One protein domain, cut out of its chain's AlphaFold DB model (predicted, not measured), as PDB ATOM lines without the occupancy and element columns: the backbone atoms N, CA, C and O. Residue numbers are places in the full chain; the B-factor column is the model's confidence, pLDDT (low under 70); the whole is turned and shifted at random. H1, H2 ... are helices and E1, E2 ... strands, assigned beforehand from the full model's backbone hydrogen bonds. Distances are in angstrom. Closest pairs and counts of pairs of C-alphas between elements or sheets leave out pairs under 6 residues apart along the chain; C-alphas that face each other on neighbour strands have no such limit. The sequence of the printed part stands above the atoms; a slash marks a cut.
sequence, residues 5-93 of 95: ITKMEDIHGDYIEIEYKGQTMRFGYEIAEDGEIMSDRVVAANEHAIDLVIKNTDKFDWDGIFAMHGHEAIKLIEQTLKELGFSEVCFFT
ATOM      1  N   ILE A   5     172.899  93.466 201.909       84.56
ATOM      2  CA  ILE A   5     172.463  93.299 203.298       84.56
ATOM      3  C   ILE A   5     171.134  92.559 203.296       84.56
ATOM      4  O   ILE A   5     170.155  93.033 202.723       84.56
ATOM      5  N   THR A   6     171.100  91.407 203.958       85.38
ATOM      6  CA  THR A   6     169.910  90.564 204.086       85.38
ATOM      7  C   THR A   6     169.508  90.479 205.549       85.38
ATOM      8  O   THR A   6     170.314  90.043 206.363       85.38
ATOM      9  N   LYS A   7     168.273  90.871 205.891       81.56
ATOM     10  CA  LYS A   7     167.708  90.614 207.223       81.56
ATOM     11  C   LYS A   7     167.294  89.145 207.312       81.56
ATOM     12  O   LYS A   7     166.578  88.653 206.445       81.56
ATOM     13  N   MET A   8     167.762  88.480 208.353       80.19
ATOM     14  CA  MET A   8     167.415  87.128 208.748       80.19
ATOM     15  C   MET A   8     166.672  87.205 210.082       80.19
ATOM     16  O   MET A   8     167.124  87.863 211.018       80.19
ATOM     17  N   GLU A   9     165.530  86.540 210.149       74.31
ATOM     18  CA  GLU A   9     164.737  86.381 211.366       74.31
ATOM     19  C   GLU A   9     164.649  84.874 211.602       74.31
ATOM     20  O   GLU A   9     164.073  84.151 210.782       74.31
ATOM     21  N   ASP A  10     165.285  84.372 212.659       67.81
ATOM     22  CA  ASP A  10     165.211  82.956 213.016       67.81
ATOM     23  C   ASP A  10     164.778  82.744 214.473       67.81
ATOM     24  O   ASP A  10     164.456  83.677 215.205       67.81
ATOM     25  N   ILE A  11     164.707  81.474 214.882       59.41
ATOM     26  CA  ILE A  11     164.293  81.075 216.235       59.41
ATOM     27  C   ILE A  11     165.248  81.562 217.337       59.41
ATOM     28  O   ILE A  11     164.879  81.545 218.510       59.41
ATOM     29  N   HIS A  12     166.457  81.970 216.965       56.91
ATOM     30  CA  HIS A  12     167.503  82.489 217.829       56.91
ATOM     31  C   HIS A  12     167.539  84.025 217.821       56.91
ATOM     32  O   HIS A  12     167.998  84.607 218.795       56.91
ATOM     33  N   GLY A  13     167.000  84.711 216.810       66.75
ATOM     34  CA  GLY A  13     166.745  86.153 216.858       66.75
ATOM     35  C   GLY A  13     166.845  86.866 215.510       66.75
ATOM     36  O   GLY A  13     166.872  86.247 214.445       66.75
ATOM     37  N   ASP A  14     166.894  88.197 215.577       72.19
ATOM     38  CA  ASP A  14     166.987  89.076 214.413       72.19
ATOM     39  C   ASP A  14     168.454  89.430 214.136       72.19
ATOM     40  O   ASP A  14     169.127  90.053 214.968       72.19
ATOM     41  N   TYR A  15     168.942  89.103 212.939       76.12
ATOM     42  CA  TYR A  15     170.263  89.516 212.466       76.12
ATOM     43  C   TYR A  15     170.277  89.914 210.994       76.12
ATOM     44  O   TYR A  15     169.344  89.668 210.243       76.12
ATOM     45  N   ILE A  16     171.348  90.573 210.565       77.75
ATOM     46  CA  ILE A  16     171.638  90.872 209.168       77.75
ATOM     47  C   ILE A  16     172.895  90.141 208.727       77.75
ATOM     48  O   ILE A  16     173.894  90.080 209.446       77.75
ATOM     49  N   GLU A  17     172.845  89.604 207.518       83.12
ATOM     50  CA  GLU A  17     174.000  89.100 206.797       83.12
ATOM     51  C   GLU A  17     174.429  90.147 205.769       83.12
ATOM     52  O   GLU A  17     173.649  90.560 204.910       83.12
ATOM     53  N   ILE A  18     175.665  90.608 205.906       82.69
ATOM     54  CA  ILE A  18     176.281  91.633 205.078       82.69
ATOM     55  C   ILE A  18     177.315  90.935 204.203       82.69
ATOM     56  O   ILE A  18     178.304  90.404 204.706       82.69
ATOM     57  N   GLU A  19     177.100  90.942 202.895       87.25
ATOM     58  CA  GLU A  19     178.049  90.446 201.909       87.25
ATOM     59  C   GLU A  19     178.741  91.623 201.221       87.25
ATOM     60  O   GLU A  19     178.109  92.491 200.609       87.25
ATOM     61  N   TYR A  20     180.067  91.647 201.307       85.81
ATOM     62  CA  TYR A  20     180.899  92.658 200.681       85.81
ATOM     63  C   TYR A  20     182.143  92.017 200.071       85.81
ATOM     64  O   TYR A  20     182.916  91.355 200.755       85.81
ATOM     65  N   LYS A  21     182.343  92.193 198.758       85.88
ATOM     66  CA  LYS A  21     183.515  91.679 198.016       85.88
ATOM     67  C   LYS A  21     183.801  90.176 198.232       85.88
ATOM     68  O   LYS A  21     184.956  89.757 198.219       85.88
ATOM     69  N   GLY A  22     182.756  89.361 198.392       83.75
ATOM     70  CA  GLY A  22     182.882  87.916 198.627       83.75
ATOM     71  C   GLY A  22     183.242  87.537 200.068       83.75
ATOM     72  O   GLY A  22     183.502  86.368 200.340       83.75
ATOM     73  N   GLN A  23     183.264  88.508 200.981       82.12
ATOM     74  CA  GLN A  23     183.301  88.280 202.419       82.12
ATOM     75  C   GLN A  23     181.898  88.457 202.993       82.12
ATOM     76  O   GLN A  23     181.146  89.329 202.559       82.12
ATOM     77  N   THR A  24     181.574  87.653 204.000       80.44
ATOM     78  CA  THR A  24     180.275  87.679 204.672       80.44
ATOM     79  C   THR A  24     180.476  87.981 206.150       80.44
ATOM     80  O   THR A  24     181.272  87.323 206.819       80.44
ATOM     81  N   MET A  25     179.749  88.972 206.661       76.56
ATOM     82  CA  MET A  25     179.706  89.350 208.070       76.56
ATOM     83  C   MET A  25     178.272  89.237 208.577       76.56
ATOM     84  O   MET A  25     177.333  89.589 207.872       76.56
ATOM     85  N   ARG A  26     178.094  88.754 209.807       74.94
ATOM     86  CA  ARG A  26     176.781  88.667 210.459       74.94
ATOM     87  C   ARG A  26     176.716  89.631 211.633       74.94
ATOM     88  O   ARG A  26     177.669  89.713 212.407       74.94
ATOM     89  N   PHE A  27     175.603  90.346 211.746       71.12
ATOM     90  CA  PHE A  27     175.391  91.404 212.728       71.12
ATOM     91  C   PHE A  27     173.964  91.336 213.276       71.12
ATOM     92  O   PHE A  27     173.023  91.461 212.508       71.12
ATOM     93  N   GLY A  28     173.763  91.154 214.577       66.31
ATOM     94  CA  GLY A  28     172.413  91.081 215.154       66.31
ATOM     95  C   GLY A  28     172.350  90.298 216.451       66.31
ATOM     96  O   GLY A  28     173.386  89.914 216.969       66.31
ATOM     97  N   TYR A  29     171.162  90.078 217.001       59.00
ATOM     98  CA  TYR A  29     170.988  89.413 218.292       59.00
ATOM     99  C   TYR A  29     170.657  87.931 218.119       59.00
ATOM    100  O   TYR A  29     169.761  87.587 217.355       59.00
ATOM    101  N   GLU A  30     171.383  87.064 218.832       57.56
ATOM    102  CA  GLU A  30     171.186  85.612 218.789       57.56
ATOM    103  C   GLU A  30     171.168  85.044 220.221       57.56
ATOM    104  O   GLU A  30     172.162  85.115 220.952       57.56
ATOM    105  N   ILE A  31     170.017  84.506 220.621       54.81
ATOM    106  CA  ILE A  31     169.784  83.727 221.834       54.81
ATOM    107  C   ILE A  31     170.014  82.251 221.499       54.81
ATOM    108  O   ILE A  31     169.339  81.672 220.647       54.81
ATOM    109  N   ALA A  32     170.950  81.615 222.190       55.38
ATOM    110  CA  ALA A  32     171.081  80.168 222.208       55.38
ATOM    111  C   ALA A  32     169.791  79.510 222.734       55.38
ATOM    112  O   ALA A  32     168.998  80.128 223.444       55.38
ATOM    113  N   GLU A  33     169.586  78.229 222.414       56.31
ATOM    114  CA  GLU A  33     168.415  77.458 222.878       56.31
ATOM    115  C   GLU A  33     168.275  77.416 224.413       56.31
ATOM    116  O   GLU A  33     167.186  77.170 224.928       56.31
ATOM    117  N   ASP A  34     169.361  77.668 225.149       60.66
ATOM    118  CA  ASP A  34     169.411  77.736 226.612       60.66
ATOM    119  C   ASP A  34     169.242  79.159 227.186       60.66
ATOM    120  O   ASP A  34     169.242  79.334 228.407       60.66
ATOM    121  N   GLY A  35     169.045  80.170 226.335       56.03
ATOM    122  CA  GLY A  35     168.921  81.568 226.744       56.03
ATOM    123  C   GLY A  35     170.244  82.342 226.797       56.03
ATOM    124  O   GLY A  35     170.214  83.544 227.072       56.03
ATOM    125  N   GLU A  36     171.397  81.706 226.552       57.97
ATOM    126  CA  GLU A  36     172.689  82.400 226.533       57.97
ATOM    127  C   GLU A  36     172.934  83.120 225.201       57.97
ATOM    128  O   GLU A  36     172.542  82.667 224.136       57.97
ATOM    129  N   ILE A  37     173.613  84.266 225.222       55.88
ATOM    130  CA  ILE A  37     174.003  84.946 223.981       55.88
ATOM    131  C   ILE A  37     175.084  84.097 223.291       55.88
ATOM    132  O   ILE A  37     176.161  83.909 223.866       55.88
ATOM    133  N   MET A  38     174.830  83.595 222.071       53.03
ATOM    134  CA  MET A  38     175.825  82.798 221.335       53.03
ATOM    135  C   MET A  38     177.076  83.645 221.057       53.03
ATOM    136  O   MET A  38     177.079  84.601 220.286       53.03
ATOM    137  N   SER A  39     178.157  83.275 221.741       49.25
ATOM    138  CA  SER A  39     179.328  84.108 222.040       49.25
ATOM    139  C   SER A  39     180.244  84.469 220.856       49.25
ATOM    140  O   SER A  39     181.230  85.172 221.078       49.25
ATOM    141  N   ASP A  40     179.970  84.004 219.636       50.41
ATOM    142  CA  ASP A  40     180.906  84.116 218.499       50.41
ATOM    143  C   ASP A  40     180.437  85.070 217.387       50.41
ATOM    144  O   ASP A  40     181.055  85.158 216.325       50.41
ATOM    145  N   ARG A  41     179.337  85.798 217.608       50.31
ATOM    146  CA  ARG A  41     178.762  86.725 216.622       50.31
ATOM    147  C   ARG A  41     178.592  88.116 217.214       50.31
ATOM    148  O   ARG A  41     178.421  88.284 218.416       50.31
ATOM    149  N   VAL A  42     178.704  89.131 216.358       53.78
ATOM    150  CA  VAL A  42     178.590  90.538 216.752       53.78
ATOM    151  C   VAL A  42     177.147  90.817 217.149       53.78
ATOM    152  O   VAL A  42     176.282  90.948 216.282       53.78
ATOM    153  N   VAL A  43     176.905  90.909 218.457       54.97
ATOM    154  CA  VAL A  43     175.564  91.133 218.994       54.97
ATOM    155  C   VAL A  43     175.288  92.603 219.212       54.97
ATOM    156  O   VAL A  43     175.891  93.194 220.098       54.97
ATOM    157  N   ALA A  44     174.370  93.170 218.429       56.78
ATOM    158  CA  ALA A  44     173.748  94.460 218.709       56.78
ATOM    159  C   ALA A  44     172.448  94.218 219.483       56.78
ATOM    160  O   ALA A  44     171.537  93.570 218.980       56.78
ATOM    161  N   ALA A  45     172.347  94.742 220.703       51.34
ATOM    162  CA  ALA A  45     171.200  94.505 221.588       51.34
ATOM    163  C   ALA A  45     169.906  95.263 221.209       51.34
ATOM    164  O   ALA A  45     169.075  95.513 222.079       51.34
ATOM    165  N   ASN A  46     169.730  95.690 219.955       59.84
ATOM    166  CA  ASN A  46     168.555  96.467 219.573       59.84
ATOM    167  C   ASN A  46     168.144  96.210 218.116       59.84
ATOM    168  O   ASN A  46     168.898  96.518 217.193       59.84
ATOM    169  N   GLU A  47     166.927  95.702 217.920       62.16
ATOM    170  CA  GLU A  47     166.260  95.533 216.618       62.16
ATOM    171  C   GLU A  47     166.305  96.815 215.761       62.16
ATOM    172  O   GLU A  47     166.472  96.765 214.543       62.16
ATOM    173  N   HIS A  48     166.285  97.992 216.396       69.00
ATOM    174  CA  HIS A  48     166.378  99.280 215.713       69.00
ATOM    175  C   HIS A  48     167.768  99.563 215.124       69.00
ATOM    176  O   HIS A  48     167.878 100.319 214.159       69.00
ATOM    177  N   ALA A  49     168.835  98.958 215.660       70.44
ATOM    178  CA  ALA A  49     170.181  99.113 215.111       70.44
ATOM    179  C   ALA A  49     170.294  98.455 213.728       70.44
ATOM    180  O   ALA A  49     170.914  99.020 212.829       70.44
ATOM    181  N   ILE A  50     169.644  97.303 213.536       76.38
ATOM    182  CA  ILE A  50     169.599  96.583 212.257       76.38
ATOM    183  C   ILE A  50     168.952  97.447 211.170       76.38
ATOM    184  O   ILE A  50     169.545  97.668 210.111       76.38
ATOM    185  N   ASP A  51     167.773  97.998 211.456       78.44
ATOM    186  CA  ASP A  51     167.057  98.857 210.513       78.44
ATOM    187  C   ASP A  51     167.860 100.109 210.140       78.44
ATOM    188  O   ASP A  51     167.795 100.587 209.004       78.44
ATOM    189  N   LEU A  52     168.628 100.655 211.086       79.44
ATOM    190  CA  LEU A  52     169.484 101.813 210.845       79.44
ATOM    191  C   LEU A  52     170.657 101.486 209.928       79.44
ATOM    192  O   LEU A  52     170.945 102.294 209.041       79.44
ATOM    193  N   VAL A  53     171.292 100.324 210.105       80.44
ATOM    194  CA  VAL A  53     172.356  99.856 209.209       80.44
ATOM    195  C   VAL A  53     171.813  99.707 207.788       80.44
ATOM    196  O   VAL A  53     172.379 100.285 206.866       80.44
ATOM    197  N   ILE A  54     170.666  99.038 207.616       80.88
ATOM    198  CA  ILE A  54     170.027  98.854 206.302       80.88
ATOM    199  C   ILE A  54     169.707 100.212 205.654       80.88
ATOM    200  O   ILE A  54     170.042 100.449 204.491       80.88
ATOM    201  N   LYS A  55     169.099 101.141 206.403       85.44
ATOM    202  CA  LYS A  55     168.702 102.466 205.887       85.44
ATOM    203  C   LYS A  55     169.870 103.402 205.579       85.44
ATOM    204  O   LYS A  55     169.689 104.316 204.782       85.44
ATOM    205  N   ASN A  56     171.024 103.213 206.216       86.31
ATOM    206  CA  ASN A  56     172.187 104.098 206.096       86.31
ATOM    207  C   ASN A  56     173.414 103.356 205.566       86.31
ATOM    208  O   ASN A  56     174.544 103.691 205.915       86.31
ATOM    209  N   THR A  57     173.196 102.337 204.738       85.62
ATOM    210  CA  THR A  57     174.245 101.475 204.189       85.62
ATOM    211  C   THR A  57     175.374 102.272 203.515       85.62
ATOM    212  O   THR A  57     176.530 101.866 203.545       85.62
ATOM    213  N   ASP A  58     175.069 103.432 202.942       87.94
ATOM    214  CA  ASP A  58     176.013 104.350 202.298       87.94
ATOM    215  C   ASP A  58     176.951 105.094 203.264       87.94
ATOM    216  O   ASP A  58     177.982 105.609 202.837       87.94
ATOM    217  N   LYS A  59     176.613 105.155 204.556       88.00
ATOM    218  CA  LYS A  59     177.386 105.880 205.577       88.00
ATOM    219  C   LYS A  59     178.426 105.018 206.286       88.00
ATOM    220  O   LYS A  59     179.222 105.538 207.062       88.00
ATOM    221  N   PHE A  60     178.413 103.714 206.041       85.12
ATOM    222  CA  PHE A  60     179.383 102.788 206.606       85.12
ATOM    223  C   PHE A  60     180.570 102.628 205.659       85.12
ATOM    224  O   PHE A  60     180.408 102.355 204.469       85.12
ATOM    225  N   ASP A  61     181.777 102.753 206.209       86.75
ATOM    226  CA  ASP A  61     183.004 102.383 205.508       86.75
ATOM    227  C   ASP A  61     183.178 100.856 205.529       86.75
ATOM    228  O   ASP A  61     183.887 100.294 206.365       86.75
ATOM    229  N   TRP A  62     182.482 100.168 204.619       84.81
ATOM    230  CA  TRP A  62     182.529  98.707 204.512       84.81
ATOM    231  C   TRP A  62     183.919  98.175 204.171       84.81
ATOM    232  O   TRP A  62     184.274  97.091 204.623       84.81
ATOM    233  N   ASP A  63     184.717  98.930 203.414       85.31
ATOM    234  CA  ASP A  63     186.105  98.564 203.128       85.31
ATOM    235  C   ASP A  63     186.942  98.536 204.407       85.31
ATOM    236  O   ASP A  63     187.643  97.554 204.650       85.31
ATOM    237  N   GLY A  64     186.826  99.564 205.252       83.56
ATOM    238  CA  GLY A  64     187.477  99.595 206.561       83.56
ATOM    239  C   GLY A  64     186.970  98.503 207.506       83.56
ATOM    240  O   GLY A  64     187.768  97.790 208.113       83.56
ATOM    241  N   ILE A  65     185.649  98.318 207.585       81.88
ATOM    242  CA  ILE A  65     185.004  97.327 208.463       81.88
ATOM    243  C   ILE A  65     185.447  95.899 208.116       81.88
ATOM    244  O   ILE A  65     185.809  95.141 209.010       81.88
ATOM    245  N   PHE A  66     185.454  95.527 206.833       80.62
ATOM    246  CA  PHE A  66     185.835  94.178 206.398       80.62
ATOM    247  C   PHE A  66     187.351  93.942 206.348       80.62
ATOM    248  O   PHE A  66     187.797  92.795 206.412       80.62
ATOM    249  N   ALA A  67     188.156  95.005 206.257       80.94
ATOM    250  CA  ALA A  67     189.609  94.903 206.382       80.94
ATOM    251  C   ALA A  67     190.070  94.681 207.834       80.94
ATOM    252  O   ALA A  67     191.210  94.267 208.056       80.94
ATOM    253  N   MET A  68     189.208  94.958 208.817       76.69
ATOM    254  CA  MET A  68     189.501  94.832 210.242       76.69
ATOM    255  C   MET A  68     189.047  93.488 210.820       76.69
ATOM    256  O   MET A  68     188.063  92.890 210.392       76.69
ATOM    257  N   HIS A  69     189.746  93.022 211.856       65.50
ATOM    258  CA  HIS A  69     189.377  91.803 212.572       65.50
ATOM    259  C   HIS A  69     188.539  92.119 213.819       65.50
ATOM    260  O   HIS A  69     188.966  92.863 214.703       65.50
ATOM    261  N   GLY A  70     187.365  91.492 213.926       67.06
ATOM    262  CA  GLY A  70     186.581  91.417 215.164       67.06
ATOM    263  C   GLY A  70     186.274  92.779 215.798       67.06
ATOM    264  O   GLY A  70     185.546  93.589 215.232       67.06
ATOM    265  N   HIS A  71     186.823  93.026 216.992       67.94
ATOM    266  CA  HIS A  71     186.495  94.175 217.849       67.94
ATOM    267  C   HIS A  71     186.719  95.553 217.214       67.94
ATOM    268  O   HIS A  71     186.041  96.509 217.590       67.94
ATOM    269  N   GLU A  72     187.681  95.692 216.302       74.12
ATOM    270  CA  GLU A  72     187.970  96.987 215.671       74.12
ATOM    271  C   GLU A  72     186.884  97.373 214.663       74.12
ATOM    272  O   GLU A  72     186.384  98.497 214.703       74.12
ATOM    273  N   ALA A  73     186.432  96.407 213.858       76.31
ATOM    274  CA  ALA A  73     185.299  96.570 212.951       76.31
ATOM    275  C   ALA A  73     184.017  96.948 213.717       76.31
ATOM    276  O   ALA A  73     183.254  97.815 213.297       76.31
ATOM    277  N   ILE A  74     183.821  96.346 214.893       74.38
ATOM    278  CA  ILE A  74     182.665  96.606 215.762       74.38
ATOM    279  C   ILE A  74     182.661  98.045 216.273       74.38
ATOM    280  O   ILE A  74     181.626  98.702 216.232       74.38
ATOM    281  N   LYS A  75     183.813  98.560 216.714       76.94
ATOM    282  CA  LYS A  75     183.919  99.952 217.174       76.94
ATOM    283  C   LYS A  75     183.583 100.952 216.072       76.94
ATOM    284  O   LYS A  75     182.972 101.973 216.369       76.94
ATOM    285  N   LEU A  76     183.958 100.664 214.825       81.62
ATOM    286  CA  LEU A  76     183.587 101.510 213.689       81.62
ATOM    287  C   LEU A  76     182.075 101.505 213.466       81.62
ATOM    288  O   LEU A  76     181.478 102.570 213.351       81.62
ATOM    289  N   ILE A  77     181.441 100.329 213.485       79.69
ATOM    290  CA  ILE A  77     179.981 100.227 213.354       79.69
ATOM    291  C   ILE A  77     179.277 100.962 214.507       79.69
ATOM    292  O   ILE A  77     178.331 101.713 214.272       79.69
ATOM    293  N   GLU A  78     179.759 100.799 215.742       77.81
ATOM    294  CA  GLU A  78     179.248 101.504 216.921       77.81
ATOM    295  C   GLU A  78     179.355 103.020 216.775       77.81
ATOM    296  O   GLU A  78     178.399 103.744 217.057       77.81
ATOM    297  N   GLN A  79     180.516 103.505 216.340       82.38
ATOM    298  CA  GLN A  79     180.754 104.927 216.160       82.38
ATOM    299  C   GLN A  79     179.829 105.499 215.086       82.38
ATOM    300  O   GLN A  79     179.163 106.498 215.349       82.38
ATOM    301  N   THR A  80     179.716 104.843 213.931       85.88
ATOM    302  CA  THR A  80     178.807 105.279 212.869       85.88
ATOM    303  C   THR A  80     177.363 105.306 213.369       85.88
ATOM    304  O   THR A  80     176.667 106.293 213.161       85.88
ATOM    305  N   LEU A  81     176.897 104.287 214.101       81.19
ATOM    306  CA  LEU A  81     175.544 104.286 214.676       81.19
ATOM    307  C   LEU A  81     175.323 105.434 215.676       81.19
ATOM    308  O   LEU A  81     174.273 106.081 215.640       81.19
ATOM    309  N   LYS A  82     176.319 105.755 216.511       81.88
ATOM    310  CA  LYS A  82     176.269 106.927 217.401       81.88
ATOM    311  C   LYS A  82     176.211 108.239 216.623       81.88
ATOM    312  O   LYS A  82     175.431 109.117 216.985       81.88
ATOM    313  N   GLU A  83     176.980 108.368 215.545       85.06
ATOM    314  CA  GLU A  83     176.948 109.531 214.644       85.06
ATOM    315  C   GLU A  83     175.594 109.676 213.931       85.06
ATOM    316  O   GLU A  83     175.142 110.791 213.672       85.06
ATOM    317  N   LEU A  84     174.891 108.564 213.695       83.31
ATOM    318  CA  LEU A  84     173.507 108.545 213.208       83.31
ATOM    319  C   LEU A  84     172.466 108.901 214.280       83.31
ATOM    320  O   LEU A  84     171.274 108.941 213.976       83.31
ATOM    321  N   GLY A  85     172.904 109.201 215.505       78.06
ATOM    322  CA  GLY A  85     172.052 109.611 216.621       78.06
ATOM    323  C   GLY A  85     171.561 108.456 217.488       78.06
ATOM    324  O   GLY A  85     170.652 108.651 218.291       78.06
ATOM    325  N   PHE A  86     172.136 107.261 217.345       73.44
ATOM    326  CA  PHE A  86     171.697 106.083 218.077       73.44
ATOM    327  C   PHE A  86     172.642 105.793 219.251       73.44
ATOM    328  O   PHE A  86     173.749 105.280 219.090       73.44
ATOM    329  N   SER A  87     172.219 106.186 220.453       65.00
ATOM    330  CA  SER A  87     173.039 106.137 221.672       65.00
ATOM    331  C   SER A  87     173.013 104.792 222.406       65.00
ATOM    332  O   SER A  87     173.822 104.592 223.308       65.00
ATOM    333  N   GLU A  88     172.110 103.879 222.035       62.56
ATOM    334  CA  GLU A  88     171.842 102.623 222.753       62.56
ATOM    335  C   GLU A  88     172.242 101.386 221.931       62.56
ATOM    336  O   GLU A  88     171.432 100.495 221.677       62.56
ATOM    337  N   VAL A  89     173.508 101.322 221.503       61.25
ATOM    338  CA  VAL A  89     174.079 100.097 220.920       61.25
ATOM    339  C   VAL A  89     175.012  99.450 221.927       61.25
ATOM    340  O   VAL A  89     176.034 100.027 222.289       61.25
ATOM    341  N   CYS A  90     174.671  98.243 222.366       54.94
ATOM    342  CA  CYS A  90     175.563  97.409 223.164       54.94
ATOM    343  C   CYS A  90     176.126  96.308 222.273       54.94
ATOM    344  O   CYS A  90     175.345  95.566 221.680       54.94
ATOM    345  N   PHE A  91     177.457  96.211 222.220       56.44
ATOM    346  CA  PHE A  91     178.179  95.136 221.549       56.44
ATOM    347  C   PHE A  91     178.797  94.184 222.559       56.44
ATOM    348  O   PHE A  91     179.574  94.604 223.419       56.44
ATOM    349  N   PHE A  92     178.486  92.897 222.435       50.22
ATOM    350  CA  PHE A  92     179.154  91.859 223.210       50.22
ATOM    351  C   PHE A  92     180.282  91.253 222.388       50.22
ATOM    352  O   PHE A  92     180.099  90.853 221.242       50.22
ATOM    353  N   THR A  93     181.459  91.184 222.995       44.72
ATOM    354  CA  THR A  93     182.612  90.497 222.424       44.72
ATOM    355  C   THR A  93     183.328  89.754 223.539       44.72
ATOM    356  O   THR A  93     183.679  90.376 224.549       44.72
TER     357      THR A  93
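AT A GLANCE: This is residues 5 to 93 of the 95 residues of an uncharacterized protein of Peptoclostridium acidaminophilum DSM 3953 (UniProt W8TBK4). A small three-stranded antiparallel sheet has two helices over one face: H1 runs along the strands and H2 lies across them. H3 folds back on H2 in a helical hairpin, off the sheet, and the long loop of residues 29 to 46 reaches out to one end of the longest axis. The printed part has 89 residues, with three named strands followed by three named helices, in the order E1 E2 E3 H1 H2 H3; the class is mixed, helices and strands. The sheet order is E1 E2 E3. The whole is compact, with a radius of gyration of the C-alphas of 12.3 A and spans of 35 by 30 by 22 A.

HOW THE PARTS SIT: E1, residues 5 to 9, E2, residues 14 to 20, and E3, residues 23 to 28, form a meander, each strand the antiparallel neighbour of the one before. The hairpin E1 and E2 has N 8 and O 15 within hydrogen-bond range at 2.7 A; the hairpin E2 and E3 has N 16 and O 27 at 2.7 A. H1, residues 47 to 55, is on the sheet at a height of 8.8 A, over E2 and only just over E1, on which 3 of its C-alphas fall. It runs along the strands, at 24 degrees to E2 on the local plane; the closest C-alphas of H1 and E2, those of Ile 50 and Ile 16, are 6.8 A apart. H2, residues 62 to 67, is on the same face, at a height of 9.6 A over the sheet, giving two layers, helices on one face of a sheet. It runs across the strands, at 82 degrees to E2 on the local plane, only just over E2 and E3 with 3 C-alphas on each. H1 and H2 are apart. H3, residues 71 to 83, is not on the sheet. With residues 72 to 77 alone it touches H2, at a shallow tilt of 19 degrees, opposite ways, the closest C-alphas being those of Ile 65 and Ala 73, 4.6 A apart. With residue 81 alone it only just touches H1, with 3 pairs of C-alphas within 8 A; the closest are those of Ala 49 and Leu 81, 7.5 A apart. Every O i to N i+4 pair is within hydrogen-bond range in H2 and H3, and 4 of 5 are in H1.

IN THESE COORDINATES: E1 begins at C-alpha 5, (172.463, 93.299, 203.298). E2 is 19.9 A long and E3 17.0 A. H1 measures 13.0 A, and H3 18.4 A, ending at C-alpha 83, (176.948, 109.531, 214.644).

THE WHOLE: The C-alphas farthest apart, those of Asp 34 and Asp 58, are 36.6 A apart. The printed part has no cut. The link E3 to H1 is long, with 18 residues, and its residues 43 to 44 pair antiparallel with residues 91 to 92. Mean pLDDT of the printed part is 71.9; it is under 70 at residues 10 to 13, 28 to 48, 69 to 71 and 87 to 93.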